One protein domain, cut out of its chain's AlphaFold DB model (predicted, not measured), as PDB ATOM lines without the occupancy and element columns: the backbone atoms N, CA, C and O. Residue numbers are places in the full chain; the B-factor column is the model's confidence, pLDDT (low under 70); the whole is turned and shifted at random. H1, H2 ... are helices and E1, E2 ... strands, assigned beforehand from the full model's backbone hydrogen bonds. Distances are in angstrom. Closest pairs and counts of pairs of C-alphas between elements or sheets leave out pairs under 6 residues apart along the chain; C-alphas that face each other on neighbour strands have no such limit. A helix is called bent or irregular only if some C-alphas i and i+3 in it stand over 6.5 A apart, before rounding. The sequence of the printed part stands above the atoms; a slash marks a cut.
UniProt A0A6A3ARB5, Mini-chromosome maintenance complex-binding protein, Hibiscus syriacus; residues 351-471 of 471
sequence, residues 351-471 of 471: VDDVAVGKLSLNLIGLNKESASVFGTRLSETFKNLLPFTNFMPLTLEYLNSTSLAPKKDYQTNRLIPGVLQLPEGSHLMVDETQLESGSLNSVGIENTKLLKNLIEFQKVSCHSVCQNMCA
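AT A GLANCE: This is residues 351 to 471 of the 471 residues of the protein "Mini-chromosome maintenance complex-binding protein" of Hibiscus syriacus (UniProt A0A6A3ARB5). Two parallel strands, E2 and E5, lie side by side near the middle, between helix H1 on one side and helix H3 on the other. The small hairpin E3 and E4 lies far out at one end of the longest axis, the short H2 packs on the first part of H3, and the first residues, with E1, lie near the last residue of H3. The printed part has 121 residues with three named helices and five named strands, in the order E1, H1, E2, H2, E3, E4, E5, H3; the class is mixed, helices and strands, with under half of the residues in named elements. The whole is compact, with a radius of gyration of the C-alphas of 15.6 A and spans of 46 by 35 by 27 A.

HOW THE PARTS SIT: E1, residues 354 to 356, pairs with no named strand; its closest C-alpha pair with H3, residues 442 to 457, is that of Val 354 and Phe 457, 5.6 A. H1, residues 368 to 385, is irregular, with C-alphas 369 and 372 7.5 A apart. Its closest C-alphas to E2, residues 389 to 393, are those of Lys 383 and Thr 389, 6.1 A, and to E5, residues 427 to 431, those of Ser 379 and Met 429, 7.4 A. E2 and E5 are parallel at 17 degrees; N 390 and O 427 are within hydrogen-bond range at 2.8 A, and N 429 and O 390 at 2.9 A. H2, residues 396 to 401, and H3 touch, about perpendicular at 78 degrees, with Asn 400 and Gly 444 the closest C-alphas, 4.4 A; H3 does so with residues 442 to 448 alone. E3, residues 407 to 409, and E4, residues 414 to 416, form an antiparallel hairpin at 140 degrees, with N 409 and O 414 at 2.8 A. H1 and H3 are apart. Every O i to N i+4 pair is within hydrogen-bond range in H2 and H3, and 12 of 14 in H1.

IN THESE COORDINATES: E1 begins at C-alpha 354, (-44.850, -34.143, -16.927). H1 is 26.1 A long and starts at C-alpha 368, (-15.248, -38.616, -35.082). E2 measures 13.6 A, E5 13.1 A and H2 8.6 A; E1 and E3 each measure 6.3 A and E4 6.1 A. H3, 22.1 A long, ends at C-alpha 457, (-40.831, -31.030, -19.274).

THE WHOLE: The two C-alphas farthest apart are those of Asn 367 and Gln 411, 47.6 A. The printed part has no cut, and the link from E1 to H1, 11 residues, is long. Residues 458 to 471 hold no named element, though residues 460 to 461 pair with 468 to 469, antiparallel. The mean pLDDT of the printed part is 84.5; residues 461 to 471, the last being the chain's last, are under 70.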
ATOM      1  N   VAL A 351     -49.529 -34.928 -17.027       78.88
ATOM      2  CA  VAL A 351     -49.933 -35.263 -15.652       78.88
ATOM      3  C   VAL A 351     -48.911 -34.619 -14.730       78.88
ATOM      4  O   VAL A 351     -47.719 -34.842 -14.920       78.88
ATOM      5  N   ASP A 352     -49.366 -33.775 -13.804       76.88
ATOM      6  CA  ASP A 352     -48.509 -33.007 -12.885       76.88
ATOM      7  C   ASP A 352     -47.321 -32.332 -13.597       76.88
ATOM      8  O   ASP A 352     -46.168 -32.398 -13.182       76.88
ATOM      9  N   ASP A 353     -47.640 -31.697 -14.729       74.25
ATOM     10  CA  ASP A 353     -46.736 -31.007 -15.659       74.25
ATOM     11  C   ASP A 353     -45.762 -31.881 -16.478       74.25
ATOM     12  O   ASP A 353     -45.154 -31.404 -17.444       74.25
ATOM     13  N   VAL A 354     -45.676 -33.181 -16.187       79.31
ATOM     14  CA  VAL A 354     -44.850 -34.143 -16.927       79.31
ATOM     15  C   VAL A 354     -45.526 -34.537 -18.243       79.31
ATOM     16  O   VAL A 354     -46.677 -34.971 -18.273       79.31
ATOM     17  N   ALA A 355     -44.791 -34.411 -19.350       82.00
ATOM     18  CA  ALA A 355     -45.244 -34.795 -20.686       82.00
ATOM     19  C   ALA A 355     -45.150 -36.316 -20.910       82.00
ATOM     20  O   ALA A 355     -44.048 -36.868 -20.972       82.00
ATOM     21  N   VAL A 356     -46.297 -36.982 -21.078       83.81
ATOM     22  CA  VAL A 356     -46.410 -38.436 -21.284       83.81
ATOM     23  C   VAL A 356     -46.617 -38.751 -22.768       83.81
ATOM     24  O   VAL A 356     -47.433 -38.118 -23.436       83.81
ATOM     25  N   GLY A 357     -45.895 -39.752 -23.283       84.56
ATOM     26  CA  GLY A 357     -45.985 -40.222 -24.677       84.56
ATOM     27  C   GLY A 357     -44.840 -39.768 -25.593       84.56
ATOM     28  O   GLY A 357     -44.700 -40.294 -26.695       84.56
ATOM     29  N   LYS A 358     -43.972 -38.857 -25.131       86.56
ATOM     30  CA  LYS A 358     -42.701 -38.542 -25.807       86.56
ATOM     31  C   LYS A 358     -41.683 -39.675 -25.639       86.56
ATOM     32  O   LYS A 358     -41.605 -40.291 -24.577       86.56
ATOM     33  N   LEU A 359     -40.839 -39.871 -26.647       90.81
ATOM     34  CA  LEU A 359     -39.609 -40.655 -26.562       90.81
ATOM     35  C   LEU A 359     -38.459 -39.774 -27.049       90.81
ATOM     36  O   LEU A 359     -38.390 -39.472 -28.233       90.81
ATOM     37  N   SER A 360     -37.559 -39.354 -26.160       90.62
ATOM     38  CA  SER A 360     -36.321 -38.667 -26.552       90.62
ATOM     39  C   SER A 360     -35.240 -39.703 -26.864       90.62
ATOM     40  O   SER A 360     -35.037 -40.627 -26.077       90.62
ATOM     41  N   LEU A 361     -34.550 -39.556 -27.997       93.12
ATOM     42  CA  LEU A 361     -33.515 -40.484 -28.452       93.12
ATOM     43  C   LEU A 361     -32.143 -39.803 -28.441       93.12
ATOM     44  O   LEU A 361     -31.971 -38.767 -29.073       93.12
ATOM     45  N   ASN A 362     -31.169 -40.416 -27.765       93.25
ATOM     46  CA  ASN A 362     -29.756 -40.052 -27.858       93.25
ATOM     47  C   ASN A 362     -29.007 -41.152 -28.631       93.25
ATOM     48  O   ASN A 362     -29.195 -42.338 -28.347       93.25
ATOM     49  N   LEU A 363     -28.182 -40.765 -29.606       91.31
ATOM     50  CA  LEU A 363     -27.348 -41.664 -30.401       91.31
ATOM     51  C   LEU A 363     -25.876 -41.453 -30.037       91.31
ATOM     52  O   LEU A 363     -25.317 -40.383 -30.258       91.31
ATOM     53  N   ILE A 364     -25.242 -42.499 -29.509       90.44
ATOM     54  CA  ILE A 364     -23.859 -42.474 -29.020       90.44
ATOM     55  C   ILE A 364     -22.964 -43.431 -29.817       90.44
ATOM     56  O   ILE A 364     -23.451 -44.321 -30.508       90.44
ATOM     57  N   GLY A 365     -21.643 -43.275 -29.694       86.31
ATOM     58  CA  GLY A 365     -20.667 -44.164 -30.345       86.31
ATOM     59  C   GLY A 365     -20.346 -43.818 -31.805       86.31
ATOM     60  O   GLY A 365     -19.759 -44.639 -32.506       86.31
ATOM     61  N   LEU A 366     -20.699 -42.614 -32.265       85.50
ATOM     62  CA  LEU A 366     -20.320 -42.109 -33.587       85.50
ATOM     63  C   LEU A 366     -18.792 -41.939 -33.689       85.50
ATOM     64  O   LEU A 366     -18.168 -41.347 -32.807       85.50
ATOM     65  N   ASN A 367     -18.180 -42.424 -34.776       84.56
ATOM     66  CA  ASN A 367     -16.757 -42.187 -35.032       84.56
ATOM     67  C   ASN A 367     -16.541 -40.722 -35.455       84.56
ATOM     68  O   ASN A 367     -17.265 -40.224 -36.323       84.56
ATOM     69  N   LYS A 368     -15.525 -40.055 -34.891       79.44
ATOM     70  CA  LYS A 368     -15.248 -38.616 -35.082       79.44
ATOM     71  C   LYS A 368     -15.135 -38.214 -36.553       79.44
ATOM     72  O   LYS A 368     -15.671 -37.189 -36.950       79.44
ATOM     73  N   GLU A 369     -14.502 -39.057 -37.364       80.50
ATOM     74  CA  GLU A 369     -14.307 -38.852 -38.810       80.50
ATOM     75  C   GLU A 369     -15.626 -38.852 -39.604       80.50
ATOM     76  O   GLU A 369     -15.705 -38.283 -40.688       80.50
ATOM     77  N   SER A 370     -16.665 -39.495 -39.064       81.81
ATOM     78  CA  SER A 370     -17.974 -39.674 -39.703       81.81
ATOM     79  C   SER A 370     -19.097 -38.842 -39.080       81.81
ATOM     80  O   SER A 370     -20.171 -38.748 -39.669       81.81
ATOM     81  N   ALA A 371     -18.871 -38.250 -37.902       83.81
ATOM     82  CA  ALA A 371     -19.908 -37.608 -37.095       83.81
ATOM     83  C   ALA A 371     -20.597 -36.443 -37.824       83.81
ATOM     84  O   ALA A 371     -21.825 -36.384 -37.854       83.81
ATOM     85  N   SER A 372     -19.826 -35.579 -38.490       83.19
ATOM     86  CA  SER A 372     -20.357 -34.460 -39.280       83.19
ATOM     87  C   SER A 372     -21.183 -34.937 -40.479       83.19
ATOM     88  O   SER A 372     -22.317 -34.506 -40.661       83.19
ATOM     89  N   VAL A 373     -20.658 -35.886 -41.263       84.50
ATOM     90  CA  VAL A 373     -21.351 -36.481 -42.423       84.50
ATOM     91  C   VAL A 373     -22.657 -37.159 -41.997       84.50
ATOM     92  O   VAL A 373     -23.686 -37.013 -42.657       84.50
ATOM     93  N   PHE A 374     -22.628 -37.878 -40.873       86.00
ATOM     94  CA  PHE A 374     -23.796 -38.510 -40.272       86.00
ATOM     95  C   PHE A 374     -24.832 -37.472 -39.816       86.00
ATOM     96  O   PHE A 374     -26.007 -37.606 -40.155       86.00
ATOM     97  N   GLY A 375     -24.399 -36.421 -39.113       87.06
ATOM     98  CA  GLY A 375     -25.255 -35.328 -38.652       87.06
ATOM     99  C   GLY A 375     -25.952 -34.599 -39.803       87.06
ATOM    100  O   GLY A 375     -27.174 -34.454 -39.787       87.06
ATOM    101  N   THR A 376     -25.210 -34.223 -40.848       88.75
ATOM    102  CA  THR A 376     -25.778 -33.592 -42.051       88.75
ATOM    103  C   THR A 376     -26.801 -34.504 -42.726       88.75
ATOM    104  O   THR A 376     -27.940 -34.092 -42.940       88.75
ATOM    105  N   ARG A 377     -26.449 -35.773 -42.979       90.88
ATOM    106  CA  ARG A 377     -27.345 -36.740 -43.634       90.88
ATOM    107  C   ARG A 377     -28.613 -37.011 -42.821       90.88
ATOM    108  O   ARG A 377     -29.684 -37.197 -43.400       90.88
ATOM    109  N   LEU A 378     -28.519 -37.039 -41.491       91.44
ATOM    110  CA  LEU A 378     -29.673 -37.212 -40.607       91.44
ATOM    111  C   LEU A 378     -30.573 -35.962 -40.603       91.44
ATOM    112  O   LEU A 378     -31.789 -36.094 -40.720       91.44
ATOM    113  N   SER A 379     -29.982 -34.763 -40.569       91.62
ATOM    114  CA  SER A 379     -30.697 -33.482 -40.676       91.62
ATOM    115  C   SER A 379     -31.457 -33.354 -42.006       91.62
ATOM    116  O   SER A 379     -32.644 -33.029 -42.019       91.62
ATOM    117  N   GLU A 380     -30.821 -33.703 -43.128       92.69
ATOM    118  CA  GLU A 380     -31.467 -33.787 -44.448       92.69
ATOM    119  C   GLU A 380     -32.599 -34.824 -44.474       92.69
ATOM    120  O   GLU A 380     -33.680 -34.557 -45.000       92.69
ATOM    121  N   THR A 381     -32.382 -35.994 -43.866       93.62
ATOM    122  CA  THR A 381     -33.404 -37.048 -43.757       93.62
ATOM    123  C   THR A 381     -34.639 -36.544 -43.011       93.62
ATOM    124  O   THR A 381     -35.757 -36.761 -43.472       93.62
ATOM    125  N   PHE A 382     -34.471 -35.829 -41.894       93.12
ATOM    126  CA  PHE A 382     -35.602 -35.266 -41.154       93.12
ATOM    127  C   PHE A 382     -36.310 -34.151 -41.928       93.12
ATOM    128  O   PHE A 382     -37.537 -34.181 -41.998       93.12
ATOM    129  N   LYS A 383     -35.582 -33.234 -42.582       92.69
ATOM    130  CA  LYS A 383     -36.182 -32.199 -43.452       92.69
ATOM    131  C   LYS A 383     -37.058 -32.801 -44.556       92.69
ATOM    132  O   LYS A 383     -38.122 -32.277 -44.862       92.69
ATOM    133  N   ASN A 384     -36.655 -33.942 -45.112       92.19
ATOM    134  CA  ASN A 384     -37.416 -34.648 -46.146       92.19
ATOM    135  C   ASN A 384     -38.608 -35.475 -45.614       92.19
ATOM    136  O   ASN A 384     -39.431 -35.918 -46.411       92.19
ATOM    137  N   LEU A 385     -38.709 -35.708 -44.299       91.69
ATOM    138  CA  LEU A 385     -39.752 -36.544 -43.679       91.69
ATOM    139  C   LEU A 385     -40.741 -35.765 -42.800       91.69
ATOM    140  O   LEU A 385     -41.863 -36.226 -42.592       91.69
ATOM    141  N   LEU A 386     -40.330 -34.625 -42.242       92.19
ATOM    142  CA  LEU A 386     -41.066 -33.885 -41.218       92.19
ATOM    143  C   LEU A 386     -41.367 -32.446 -41.676       92.19
ATOM    144  O   LEU A 386     -40.491 -31.817 -42.273       92.19
ATOM    145  N   PRO A 387     -42.561 -31.891 -41.379       91.94
ATOM    146  CA  PRO A 387     -42.905 -30.510 -41.738       91.94
ATOM    147  C   PRO A 387     -42.051 -29.440 -41.052       91.94
ATOM    148  O   PRO A 387     -41.784 -28.404 -41.655       91.94
ATOM    149  N   PHE A 388     -41.640 -29.681 -39.802       92.62
ATOM    150  CA  PHE A 388     -40.913 -28.723 -38.965       92.62
ATOM    151  C   PHE A 388     -39.681 -29.386 -38.347       92.62
ATOM    152  O   PHE A 388     -39.806 -30.339 -37.572       92.62
ATOM    153  N   THR A 389     -38.492 -28.882 -38.676       93.44
ATOM    154  CA  THR A 389     -37.211 -29.379 -38.156       93.44
ATOM    155  C   THR A 389     -36.284 -28.228 -37.784       93.44
ATOM    156  O   THR A 389     -36.192 -27.234 -38.500       93.44
ATOM    157  N   ASN A 390     -35.561 -28.361 -36.673       92.25
ATOM    158  CA  ASN A 390     -34.516 -27.424 -36.276       92.25
ATOM    159  C   ASN A 390     -33.254 -28.185 -35.844       92.25
ATOM    160  O   ASN A 390     -33.341 -29.240 -35.214       92.25
ATOM    161  N   PHE A 391     -32.083 -27.647 -36.184       91.50
ATOM    162  CA  PHE A 391     -30.779 -28.232 -35.884       91.50
ATOM    163  C   PHE A 391     -29.980 -27.292 -34.981       91.50
ATOM    164  O   PHE A 391     -29.820 -26.113 -35.291       91.50
ATOM    165  N   MET A 392     -29.457 -27.827 -33.878       91.81
ATOM    166  CA  MET A 392     -28.741 -27.073 -32.857       91.81
ATOM    167  C   MET A 392     -27.354 -27.684 -32.598       91.81
ATOM    168  O   MET A 392     -27.274 -28.719 -31.933       91.81
ATOM    169  N   PRO A 393     -26.259 -27.062 -33.071       91.19
ATOM    170  CA  PRO A 393     -24.905 -27.497 -32.747       91.19
ATOM    171  C   PRO A 393     -24.514 -27.016 -31.343       91.19
ATOM    172  O   PRO A 393     -24.408 -25.815 -31.105       91.19
ATOM    173  N   LEU A 394     -24.270 -27.930 -30.398       90.12
ATOM    174  CA  LEU A 394     -23.873 -27.578 -29.026       90.12
ATOM    175  C   LEU A 394     -22.372 -27.286 -28.904       90.12
ATOM    176  O   LEU A 394     -21.679 -27.841 -28.054       90.12
ATOM    177  N   THR A 395     -21.863 -26.373 -29.732       91.81
ATOM    178  CA  THR A 395     -20.519 -25.822 -29.534       91.81
ATOM    179  C   THR A 395     -20.507 -24.869 -28.335       91.81
ATOM    180  O   THR A 395     -21.519 -24.249 -27.988       91.81
ATOM    181  N   LEU A 396     -19.338 -24.707 -27.704       91.81
ATOM    182  CA  LEU A 396     -19.148 -23.731 -26.622       91.81
ATOM    183  C   LEU A 396     -19.454 -22.296 -27.073       91.81
ATOM    184  O   LEU A 396     -19.995 -21.508 -26.300       91.81
ATOM    185  N   GLU A 397     -19.112 -21.956 -28.317       92.44
ATOM    186  CA  GLU A 397     -19.401 -20.649 -28.908       92.44
ATOM    187  C   GLU A 397     -20.910 -20.430 -29.045       92.44
ATOM    188  O   GLU A 397     -21.426 -19.417 -28.573       92.44
ATOM    189  N   TYR A 398     -21.630 -21.397 -29.619       92.44
ATOM    190  CA  TYR A 398     -23.077 -21.323 -29.804       92.44
ATOM    191  C   TYR A 398     -23.810 -21.180 -28.462       92.44
ATOM    192  O   TYR A 398     -24.605 -20.254 -28.285       92.44
ATOM    193  N   LEU A 399     -23.471 -22.025 -27.479       91.75
ATOM    194  CA  LEU A 399     -24.047 -21.977 -26.131       91.75
ATOM    195  C   LEU A 399     -23.812 -20.637 -25.419       91.75
ATOM    196  O   LEU A 399     -24.694 -20.182 -24.695       91.75
ATOM    197  N   ASN A 400     -22.652 -20.004 -25.609       93.50
ATOM    198  CA  ASN A 400     -22.291 -18.755 -24.931       93.50
ATOM    199  C   ASN A 400     -22.758 -17.477 -25.656       93.50
ATOM    200  O   ASN A 400     -22.791 -16.417 -25.026       93.50
ATOM    201  N   SER A 401     -23.087 -17.555 -26.950       91.62
ATOM    202  CA  SER A 401     -23.453 -16.402 -27.795       91.62
ATOM    203  C   SER A 401     -24.947 -16.308 -28.116       91.62
ATOM    204  O   SER A 401     -25.481 -15.206 -28.238       91.62
ATOM    205  N   THR A 402     -25.635 -17.442 -28.254       91.25
ATOM    206  CA  THR A 402     -26.999 -17.494 -28.794       91.25
ATOM    207  C   THR A 402     -28.045 -17.495 -27.679       91.25
ATOM    208  O   THR A 402     -27.888 -18.195 -26.682       91.25
ATOM    209  N   SER A 403     -29.149 -16.754 -27.828       91.50
ATOM    210  CA  SER A 403     -30.282 -16.854 -26.893       91.50
ATOM    211  C   SER A 403     -31.215 -17.995 -27.297       91.50
ATOM    212  O   SER A 403     -31.811 -17.960 -28.375       91.50
ATOM    213  N   LEU A 404     -31.364 -19.012 -26.446       91.75
ATOM    214  CA  LEU A 404     -32.287 -20.115 -26.729       91.75
ATOM    215  C   LEU A 404     -33.739 -19.794 -26.342       91.75
ATOM    216  O   LEU A 404     -34.651 -20.163 -27.080       91.75
ATOM    217  N   ALA A 405     -33.965 -19.090 -25.229       91.00
ATOM    218  CA  ALA A 405     -35.291 -18.620 -24.817       91.00
ATOM    219  C   ALA A 405     -35.588 -17.211 -25.361       91.00
ATOM    220  O   ALA A 405     -34.669 -16.390 -25.421       91.00
ATOM    221  N   PRO A 406     -36.856 -16.887 -25.672       90.44
ATOM    222  CA  PRO A 406     -37.259 -15.511 -25.927       90.44
ATOM    223  C   PRO A 406     -37.148 -14.655 -24.654       90.44
ATOM    224  O   PRO A 406     -37.331 -15.140 -23.528       90.44
ATOM    225  N   LYS A 407     -36.852 -13.363 -24.829       89.88
ATOM    226  CA  LYS A 407     -36.662 -12.390 -23.739       89.88
ATOM    227  C   LYS A 407     -37.395 -11.090 -24.076       89.88
ATOM    228  O   LYS A 407     -37.212 -10.558 -25.164       89.88
ATOM    229  N   LYS A 408     -38.232 -10.568 -23.172       88.56
ATOM    230  CA  LYS A 408     -38.868  -9.256 -23.371       88.56
ATOM    231  C   LYS A 408     -37.813  -8.166 -23.200       88.56
ATOM    232  O   LYS A 408     -37.183  -8.082 -22.147       88.56
ATOM    233  N   ASP A 409     -37.641  -7.343 -24.222       87.75
ATOM    234  CA  ASP A 409     -36.962  -6.064 -24.100       87.75
ATOM    235  C   ASP A 409     -37.969  -5.019 -23.610       87.75
ATOM    236  O   ASP A 409     -38.997  -4.770 -24.243       87.75
ATOM    237  N   TYR A 410     -37.674  -4.425 -22.457       86.88
ATOM    238  CA  TYR A 410     -38.501  -3.389 -21.848       86.88
ATOM    239  C   TYR A 410     -38.236  -1.994 -22.424       86.88
ATOM    240  O   TYR A 410     -39.064  -1.115 -22.217       86.88
ATOM    241  N   GLN A 411     -37.120  -1.776 -23.133       86.31
ATOM    242  CA  GLN A 411     -36.824  -0.488 -23.767       86.31
ATOM    243  C   GLN A 411     -37.650  -0.312 -25.042       86.31
ATOM    244  O   GLN A 411     -38.302   0.708 -25.210       86.31
ATOM    245  N   THR A 412     -37.673  -1.330 -25.907       83.00
ATOM    246  CA  THR A 412     -38.470  -1.318 -27.148       83.00
ATOM    247  C   THR A 412     -39.885  -1.885 -26.982       83.00
ATOM    248  O   THR A 412     -40.673  -1.862 -27.926       83.00
ATOM    249  N   ASN A 413     -40.209  -2.443 -25.809       84.06
ATOM    250  CA  ASN A 413     -41.423  -3.227 -25.548       84.06
ATOM    251  C   ASN A 413     -41.633  -4.392 -26.549       84.06
ATOM    252  O   ASN A 413     -42.763  -4.799 -26.827       84.06
ATOM    253  N   ARG A 414     -40.554  -4.983 -27.081       87.06
ATOM    254  CA  ARG A 414     -40.598  -6.119 -28.025       87.06
ATOM    255  C   ARG A 414     -40.179  -7.430 -27.374       87.06
ATOM    256  O   ARG A 414     -39.403  -7.447 -26.421       87.06
ATOM    257  N   LEU A 415     -40.672  -8.551 -27.890       89.56
ATOM    258  CA  LEU A 415     -40.112  -9.863 -27.578       89.56
ATOM    259  C   LEU A 415     -38.899 -10.117 -28.485       89.56
ATOM    260  O   LEU A 415     -39.046 -10.283 -29.694       89.56
ATOM    261  N   ILE A 416     -37.699 -10.161 -27.903       90.12
ATOM    262  CA  ILE A 416     -36.508 -10.658 -28.597       90.12
ATOM    263  C   ILE A 416     -36.693 -12.173 -28.775       90.12
ATOM    264  O   ILE A 416     -36.903 -12.869 -27.770       90.12
ATOM    265  N   PRO A 417     -36.625 -12.700 -30.008       90.38
ATOM    266  CA  PRO A 417     -36.817 -14.120 -30.256       90.38
ATOM    267  C   PRO A 417     -35.639 -14.951 -29.741       90.38
ATOM    268  O   PRO A 417     -34.490 -14.507 -29.742       90.38
ATOM    269  N   GLY A 418     -35.935 -16.183 -29.334       91.56
ATOM    270  CA  GLY A 418     -34.934 -17.207 -29.024       91.56
ATOM    271  C   GLY A 418     -35.053 -18.389 -29.982       91.56
ATOM    272  O   GLY A 418     -36.116 -18.613 -30.556       91.56
ATOM    273  N   VAL A 419     -33.990 -19.178 -30.143       91.69
ATOM    274  CA  VAL A 419     -33.969 -20.300 -31.110       91.69
ATOM    275  C   VAL A 419     -35.018 -21.382 -30.814       91.69
ATOM    276  O   VAL A 419     -35.478 -22.061 -31.729       91.69
ATOM    277  N   LEU A 420     -35.436 -21.533 -29.553       92.44
ATOM    278  CA  LEU A 420     -36.505 -22.455 -29.154       92.44
ATOM    279  C   LEU A 420     -37.909 -21.831 -29.243       92.44
ATOM    280  O   LEU A 420     -38.880 -22.425 -28.775       92.44
ATOM    281  N   GLN A 421     -38.046 -20.652 -29.856       92.75
ATOM    282  CA  GLN A 421     -39.338 -20.094 -30.241       92.75
ATOM    283  C   GLN A 421     -39.842 -20.781 -31.520       92.75
ATOM    284  O   GLN A 421     -39.781 -20.233 -32.618       92.75
ATOM    285  N   LEU A 422     -40.283 -22.028 -31.356       92.19
ATOM    286  CA  LEU A 422     -40.667 -22.942 -32.429       92.19
ATOM    287  C   LEU A 422     -42.167 -23.278 -32.369       92.19
ATOM    288  O   LEU A 422     -42.754 -23.219 -31.282       92.19
ATOM    289  N   PRO A 423     -42.788 -23.651 -33.503       92.38
ATOM    290  CA  PRO A 423     -44.177 -24.095 -33.533       92.38
ATOM    291  C   PRO A 423     -44.337 -25.471 -32.871       92.38
ATOM    292  O   PRO A 423     -43.418 -26.296 -32.896       92.38
ATOM    293  N   GLU A 424     -45.523 -25.731 -32.318       88.56
ATOM    294  CA  GLU A 424     -45.856 -27.002 -31.659       88.56
ATOM    295  C   GLU A 424     -45.598 -28.208 -32.581       88.56
ATOM    296  O   GLU A 424     -46.042 -28.243 -33.732       88.56
ATOM    297  N   GLY A 425     -44.896 -29.220 -32.060       88.00
ATOM    298  CA  GLY A 425     -44.569 -30.432 -32.818       88.00
ATOM    299  C   GLY A 425     -43.333 -30.308 -33.716       88.00
ATOM    300  O   GLY A 425     -43.127 -31.159 -34.583       88.00
ATOM    301  N   SER A 426     -42.508 -29.280 -33.508       91.56
ATOM    302  CA  SER A 426     -41.182 -29.167 -34.127       91.56
ATOM    303  C   SER A 426     -40.246 -30.291 -33.694       91.56
ATOM    304  O   SER A 426     -40.105 -30.585 -32.508       91.56
ATOM    305  N   HIS A 427     -39.533 -30.877 -34.654       92.31
ATOM    306  CA  HIS A 427     -38.466 -31.827 -34.361       92.31
ATOM    307  C   HIS A 427     -37.146 -31.090 -34.111       92.31
ATOM    308  O   HIS A 427     -36.672 -30.352 -34.975       92.31
ATOM    309  N   LEU A 428     -36.563 -31.268 -32.923       92.69
ATOM    310  CA  LEU A 428     -35.287 -30.659 -32.546       92.69
ATOM    311  C   LEU A 428     -34.167 -31.703 -32.564       92.69
ATOM    312  O   LEU A 428     -34.147 -32.625 -31.747       92.69
ATOM    313  N   MET A 429     -33.200 -31.507 -33.455       92.94
ATOM    314  CA  MET A 429     -31.967 -32.280 -33.525       92.94
ATOM    315  C   MET A 429     -30.834 -31.510 -32.842       92.94
ATOM    316  O   MET A 429     -30.469 -30.416 -33.268       92.94
ATOM    317  N   VAL A 430     -30.278 -32.093 -31.783       92.75
ATOM    318  CA  VAL A 430     -29.214 -31.504 -30.962       92.75
ATOM    319  C   VAL A 430     -27.911 -32.254 -31.237       92.75
ATOM    320  O   VAL A 430     -27.856 -33.470 -31.064       92.75
ATOM    321  N   ASP A 431     -26.878 -31.550 -31.698       91.06
ATOM    322  CA  ASP A 431     -25.569 -32.127 -32.013       91.06
ATOM    323  C   ASP A 431     -24.566 -31.870 -30.882       91.06
ATOM    324  O   ASP A 431     -23.987 -30.790 -30.762       91.06
ATOM    325  N   GLU A 432     -24.360 -32.899 -30.062       89.69
ATOM    326  CA  GLU A 432     -23.345 -32.951 -29.002       89.69
ATOM    327  C   GLU A 432     -21.956 -33.380 -29.517       89.69
ATOM    328  O   GLU A 432     -20.994 -33.372 -28.751       89.69
ATOM    329  N   THR A 433     -21.789 -33.747 -30.798       87.38
ATOM    330  CA  THR A 433     -20.501 -34.275 -31.300       87.38
ATOM    331  C   THR A 433     -19.395 -33.220 -31.391       87.38
ATOM    332  O   THR A 433     -18.215 -33.570 -31.429       87.38
ATOM    333  N   GLN A 434     -19.782 -31.942 -31.369       83.38
ATOM    334  CA  GLN A 434     -18.908 -30.765 -31.362       83.38
ATOM    335  C   GLN A 434     -18.849 -30.074 -29.981       83.38
ATOM    336  O   GLN A 434     -18.392 -28.936 -29.871       83.38
ATOM    337  N   LEU A 435     -19.333 -30.736 -28.921       86.06
ATOM    338  CA  LEU A 435     -19.252 -30.225 -27.555       86.06
ATOM    339  C   LEU A 435     -17.840 -30.443 -26.988       86.06
ATOM    340  O   LEU A 435     -17.351 -31.570 -26.901       86.06
ATOM    341  N   GLU A 436     -17.198 -29.357 -26.564       87.06
ATOM    342  CA  GLU A 436     -15.828 -29.358 -26.041       87.06
ATOM    343  C   GLU A 436     -15.762 -28.916 -24.572       87.06
ATOM    344  O   GLU A 436     -16.657 -28.248 -24.048       87.06
ATOM    345  N   SER A 437     -14.668 -29.268 -23.893       87.44
ATOM    346  CA  SER A 437     -14.389 -28.810 -22.529       87.44
ATOM    347  C   SER A 437     -14.035 -27.323 -22.511       87.44
ATOM    348  O   SER A 437     -13.015 -26.919 -23.067       87.44
ATOM    349  N   GLY A 438     -14.817 -26.509 -21.803       89.31
ATOM    350  CA  GLY A 438     -14.553 -25.078 -21.662       89.31
ATOM    351  C   GLY A 438     -15.416 -24.407 -20.598       89.31
ATOM    352  O   GLY A 438     -16.092 -25.072 -19.815       89.31
ATOM    353  N   SER A 439     -15.367 -23.075 -20.555       90.38
ATOM    354  CA  SER A 439     -16.147 -22.273 -19.608       90.38
ATOM    355  C   SER A 439     -17.460 -21.802 -20.232       90.38
ATOM    356  O   SER A 439     -17.475 -21.296 -21.358       90.38
ATOM    357  N   LEU A 440     -18.556 -21.929 -19.484       91.81
ATOM    358  CA  LEU A 440     -19.839 -21.323 -19.830       91.81
ATOM    359  C   LEU A 440     -19.975 -19.970 -19.127       91.81
ATOM    360  O   LEU A 440     -19.736 -19.854 -17.923       91.81
ATOM    361  N   ASN A 441     -20.385 -18.948 -19.876       93.69
ATOM    362  CA  ASN A 441     -20.797 -17.664 -19.319       93.69
ATOM    363  C   ASN A 441     -22.227 -17.768 -18.735       93.69
ATOM    364  O   ASN A 441     -22.839 -18.839 -18.715       93.69
ATOM    365  N   SER A 442     -22.785 -16.655 -18.251       92.19
ATOM    366  CA  SER A 442     -24.157 -16.623 -17.722       92.19
ATOM    367  C   SER A 442     -25.207 -17.102 -18.735       92.19
ATOM    368  O   SER A 442     -26.103 -17.854 -18.356       92.19
ATOM    369  N   VAL A 443     -25.068 -16.732 -20.013       90.94
ATOM    370  CA  VAL A 443     -25.957 -17.151 -21.111       90.94
ATOM    371  C   VAL A 443     -25.836 -18.655 -21.368       90.94
ATOM    372  O   VAL A 443     -26.853 -19.339 -21.422       90.94
ATOM    373  N   GLY A 444     -24.616 -19.199 -21.410       91.50
ATOM    374  CA  GLY A 444     -24.370 -20.639 -21.520       91.50
ATOM    375  C   GLY A 444     -24.998 -21.433 -20.376       91.50
ATOM    376  O   GLY A 444     -25.666 -22.436 -20.613       91.50
ATOM    377  N   ILE A 445     -24.881 -20.946 -19.137       92.12
ATOM    378  CA  ILE A 445     -25.506 -21.568 -17.960       92.12
ATOM    379  C   ILE A 445     -27.044 -21.510 -18.035       92.12
ATOM    380  O   ILE A 445     -27.707 -22.482 -17.667       92.12
ATOM    381  N   GLU A 446     -27.631 -20.399 -18.494       91.69
ATOM    382  CA  GLU A 446     -29.079 -20.296 -18.745       91.69
ATOM    383  C   GLU A 446     -29.535 -21.278 -19.830       91.69
ATOM    384  O   GLU A 446     -30.488 -22.029 -19.618       91.69
ATOM    385  N   ASN A 447     -28.821 -21.325 -20.955       92.75
ATOM    386  CA  ASN A 447     -29.104 -22.199 -22.087       92.75
ATOM    387  C   ASN A 447     -29.039 -23.683 -21.698       92.75
ATOM    388  O   ASN A 447     -29.960 -24.434 -22.012       92.75
ATOM    389  N   THR A 448     -28.022 -24.116 -20.945       90.94
ATOM    390  CA  THR A 448     -27.927 -25.504 -20.459       90.94
ATOM    391  C   THR A 448     -29.083 -25.866 -19.518       90.94
ATOM    392  O   THR A 448     -29.649 -26.956 -19.629       90.94
ATOM    393  N   LYS A 449     -29.494 -24.956 -18.621       91.56
ATOM    394  CA  LYS A 449     -30.679 -25.161 -17.761       91.56
ATOM    395  C   LYS A 449     -31.966 -25.255 -18.582       91.56
ATOM    396  O   LYS A 449     -32.814 -26.092 -18.290       91.56
ATOM    397  N   LEU A 450     -32.103 -24.421 -19.612       91.56
ATOM    398  CA  LEU A 450     -33.262 -24.420 -20.498       91.56
ATOM    399  C   LEU A 450     -33.356 -25.715 -21.313       91.56
ATOM    400  O   LEU A 450     -34.433 -26.298 -21.381       91.56
ATOM    401  N   LEU A 451     -32.240 -26.203 -21.866       90.81
ATOM    402  CA  LEU A 451     -32.185 -27.482 -22.579       90.81
ATOM    403  C   LEU A 451     -32.556 -28.653 -21.662       90.81
ATOM    404  O   LEU A 451     -33.359 -29.499 -22.050       90.81
ATOM    405  N   LYS A 452     -32.064 -28.661 -20.415       89.62
ATOM    406  CA  LYS A 452     -32.495 -29.637 -19.407       89.62
ATOM    407  C   LYS A 452     -34.015 -29.580 -19.184       89.62
ATOM    408  O   LYS A 452     -34.681 -30.609 -19.280       89.62
ATOM    409  N   ASN A 453     -34.572 -28.390 -18.952       88.50
ATOM    410  CA  ASN A 453     -36.012 -28.209 -18.746       88.50
ATOM    411  C   ASN A 453     -36.840 -28.618 -19.980       88.50
ATOM    412  O   ASN A 453     -37.922 -29.186 -19.834       88.50
ATOM    413  N   LEU A 454     -36.335 -28.383 -21.194       88.19
ATOM    414  CA  LEU A 454     -36.968 -28.821 -22.437       88.19
ATOM    415  C   LEU A 454     -37.006 -30.353 -22.528       88.19
ATOM    416  O   LEU A 454     -38.059 -30.925 -22.816       88.19
ATOM    417  N   ILE A 455     -35.887 -31.024 -22.239       85.69
ATOM    418  CA  ILE A 455     -35.786 -32.491 -22.252       85.69
ATOM    419  C   ILE A 455     -36.693 -33.109 -21.179       85.69
ATOM    420  O   ILE A 455     -37.406 -34.072 -21.466       85.69
ATOM    421  N   GLU A 456     -36.747 -32.541 -19.972       83.94
ATOM    422  CA  GLU A 456     -37.557 -33.058 -18.858       83.94
ATOM    423  C   GLU A 456     -39.060 -32.752 -19.024       83.94
ATOM    424  O   GLU A 456     -39.879 -33.673 -18.971       83.94
ATOM    425  N   PHE A 457     -39.440 -31.510 -19.342       82.75
ATOM    426  CA  PHE A 457     -40.831 -31.030 -19.274       82.75
ATOM    427  C   PHE A 457     -41.468 -30.660 -20.626       82.75
ATOM    428  O   PHE A 457     -42.680 -30.459 -20.679       82.75
ATOM    429  N   GLN A 458     -40.705 -30.598 -21.728       80.94
ATOM    430  CA  GLN A 458     -41.170 -30.075 -23.032       80.94
ATOM    431  C   GLN A 458     -41.820 -28.692 -22.876       80.94
ATOM    432  O   GLN A 458     -43.006 -28.495 -23.154       80.94
ATOM    433  N   LYS A 459     -41.040 -27.760 -22.319       80.00
ATOM    434  CA  LYS A 459     -41.420 -26.370 -22.069       80.00
ATOM    435  C   LYS A 459     -40.231 -25.440 -22.248       80.00
ATOM    436  O   LYS A 459     -39.117 -25.768 -21.844       80.00
ATOM    437  N   VAL A 460     -40.515 -24.248 -22.759       76.88
ATOM    438  CA  VAL A 460     -39.594 -23.116 -22.837       76.88
ATOM    439  C   VAL A 460     -40.184 -21.995 -21.980       76.88
ATOM    440  O   VAL A 460     -41.293 -21.522 -22.224       76.88
ATOM    441  N   SER A 461     -39.468 -21.592 -20.933       66.56
ATOM    442  CA  SER A 461     -39.873 -20.488 -20.058       66.56
ATOM    443  C   SER A 461     -39.323 -19.163 -20.585       66.56
ATOM    444  O   SER A 461     -38.103 -19.002 -20.665       66.56
ATOM    445  N   CYS A 462     -40.196 -18.202 -20.892       57.38
ATOM    446  CA  CYS A 462     -39.782 -16.824 -21.163       57.38
ATOM    447  C   CYS A 462     -39.246 -16.171 -19.875       57.38
ATOM    448  O   CYS A 462     -39.832 -16.327 -18.805       57.38
ATOM    449  N   HIS A 463     -38.158 -15.401 -19.962       52.62
ATOM    450  CA  HIS A 463     -37.456 -14.846 -18.787       52.62
ATOM    451  C   HIS A 463     -38.223 -13.714 -18.054       52.62
ATOM    452  O   HIS A 463     -37.710 -13.119 -17.114       52.62
ATOM    453  N   SER A 464     -39.435 -13.361 -18.498       39.09
ATOM    454  CA  SER A 464     -40.165 -12.159 -18.033       39.09
ATOM    455  C   SER A 464     -41.691 -12.278 -18.015       39.09
ATOM    456  O   SER A 464     -42.353 -11.446 -17.404       39.09
ATOM    457  N   VAL A 465     -42.267 -13.308 -18.639       30.94
ATOM    458  CA  VAL A 465     -43.718 -13.538 -18.658       30.94
ATOM    459  C   VAL A 465     -43.980 -14.964 -18.199       30.94
ATOM    460  O   VAL A 465     -43.405 -15.903 -18.746       30.94
ATOM    461  N   CYS A 466     -44.887 -15.140 -17.235       27.80
ATOM    462  CA  CYS A 466     -45.355 -16.448 -16.761       27.80
ATOM    463  C   CYS A 466     -46.273 -17.161 -17.778       27.80
ATOM    464  O   CYS A 466     -47.323 -17.691 -17.422       27.80
ATOM    465  N   GLN A 467     -45.873 -17.193 -19.049       32.28
ATOM    466  CA  GLN A 467     -46.431 -18.075 -20.064       32.28
ATOM    467  C   GLN A 467     -45.431 -19.201 -20.322       32.28
ATOM    468  O   GLN A 467     -44.330 -18.988 -20.828       32.28
ATOM    469  N   ASN A 468     -45.831 -20.420 -19.959       34.28
ATOM    470  CA  ASN A 468     -45.135 -21.628 -20.380       34.28
ATOM    471  C   ASN A 468     -45.396 -21.829 -21.872       34.28
ATOM    472  O   ASN A 468     -46.497 -22.230 -22.250       34.28
ATOM    473  N   MET A 469     -44.391 -21.576 -22.705       38.91
ATOM    474  CA  MET A 469     -44.466 -21.891 -24.125       38.91
ATOM    475  C   MET A 469     -44.214 -23.395 -24.251       38.91
ATOM    476  O   MET A 469     -43.156 -23.896 -23.858       38.91
ATOM    477  N   CYS A 470     -45.227 -24.139 -24.698       32.94
ATOM    478  CA  CYS A 470     -45.050 -25.544 -25.049       32.94
ATOM    479  C   CYS A 470     -44.383 -25.594 -26.426       32.94
ATOM    480  O   CYS A 470     -44.888 -24.979 -27.363       32.94
ATOM    481  N   ALA A 471     -43.256 -26.295 -26.501       35.69
ATOM    482  CA  ALA A 471     -42.635 -26.726 -27.749       35.69
ATOM    483  C   ALA A 471     -43.101 -28.162 -28.048       35.69
ATOM    484  O   ALA A 471     -43.214 -28.922 -27.053       35.69
TER     485      ALA A 471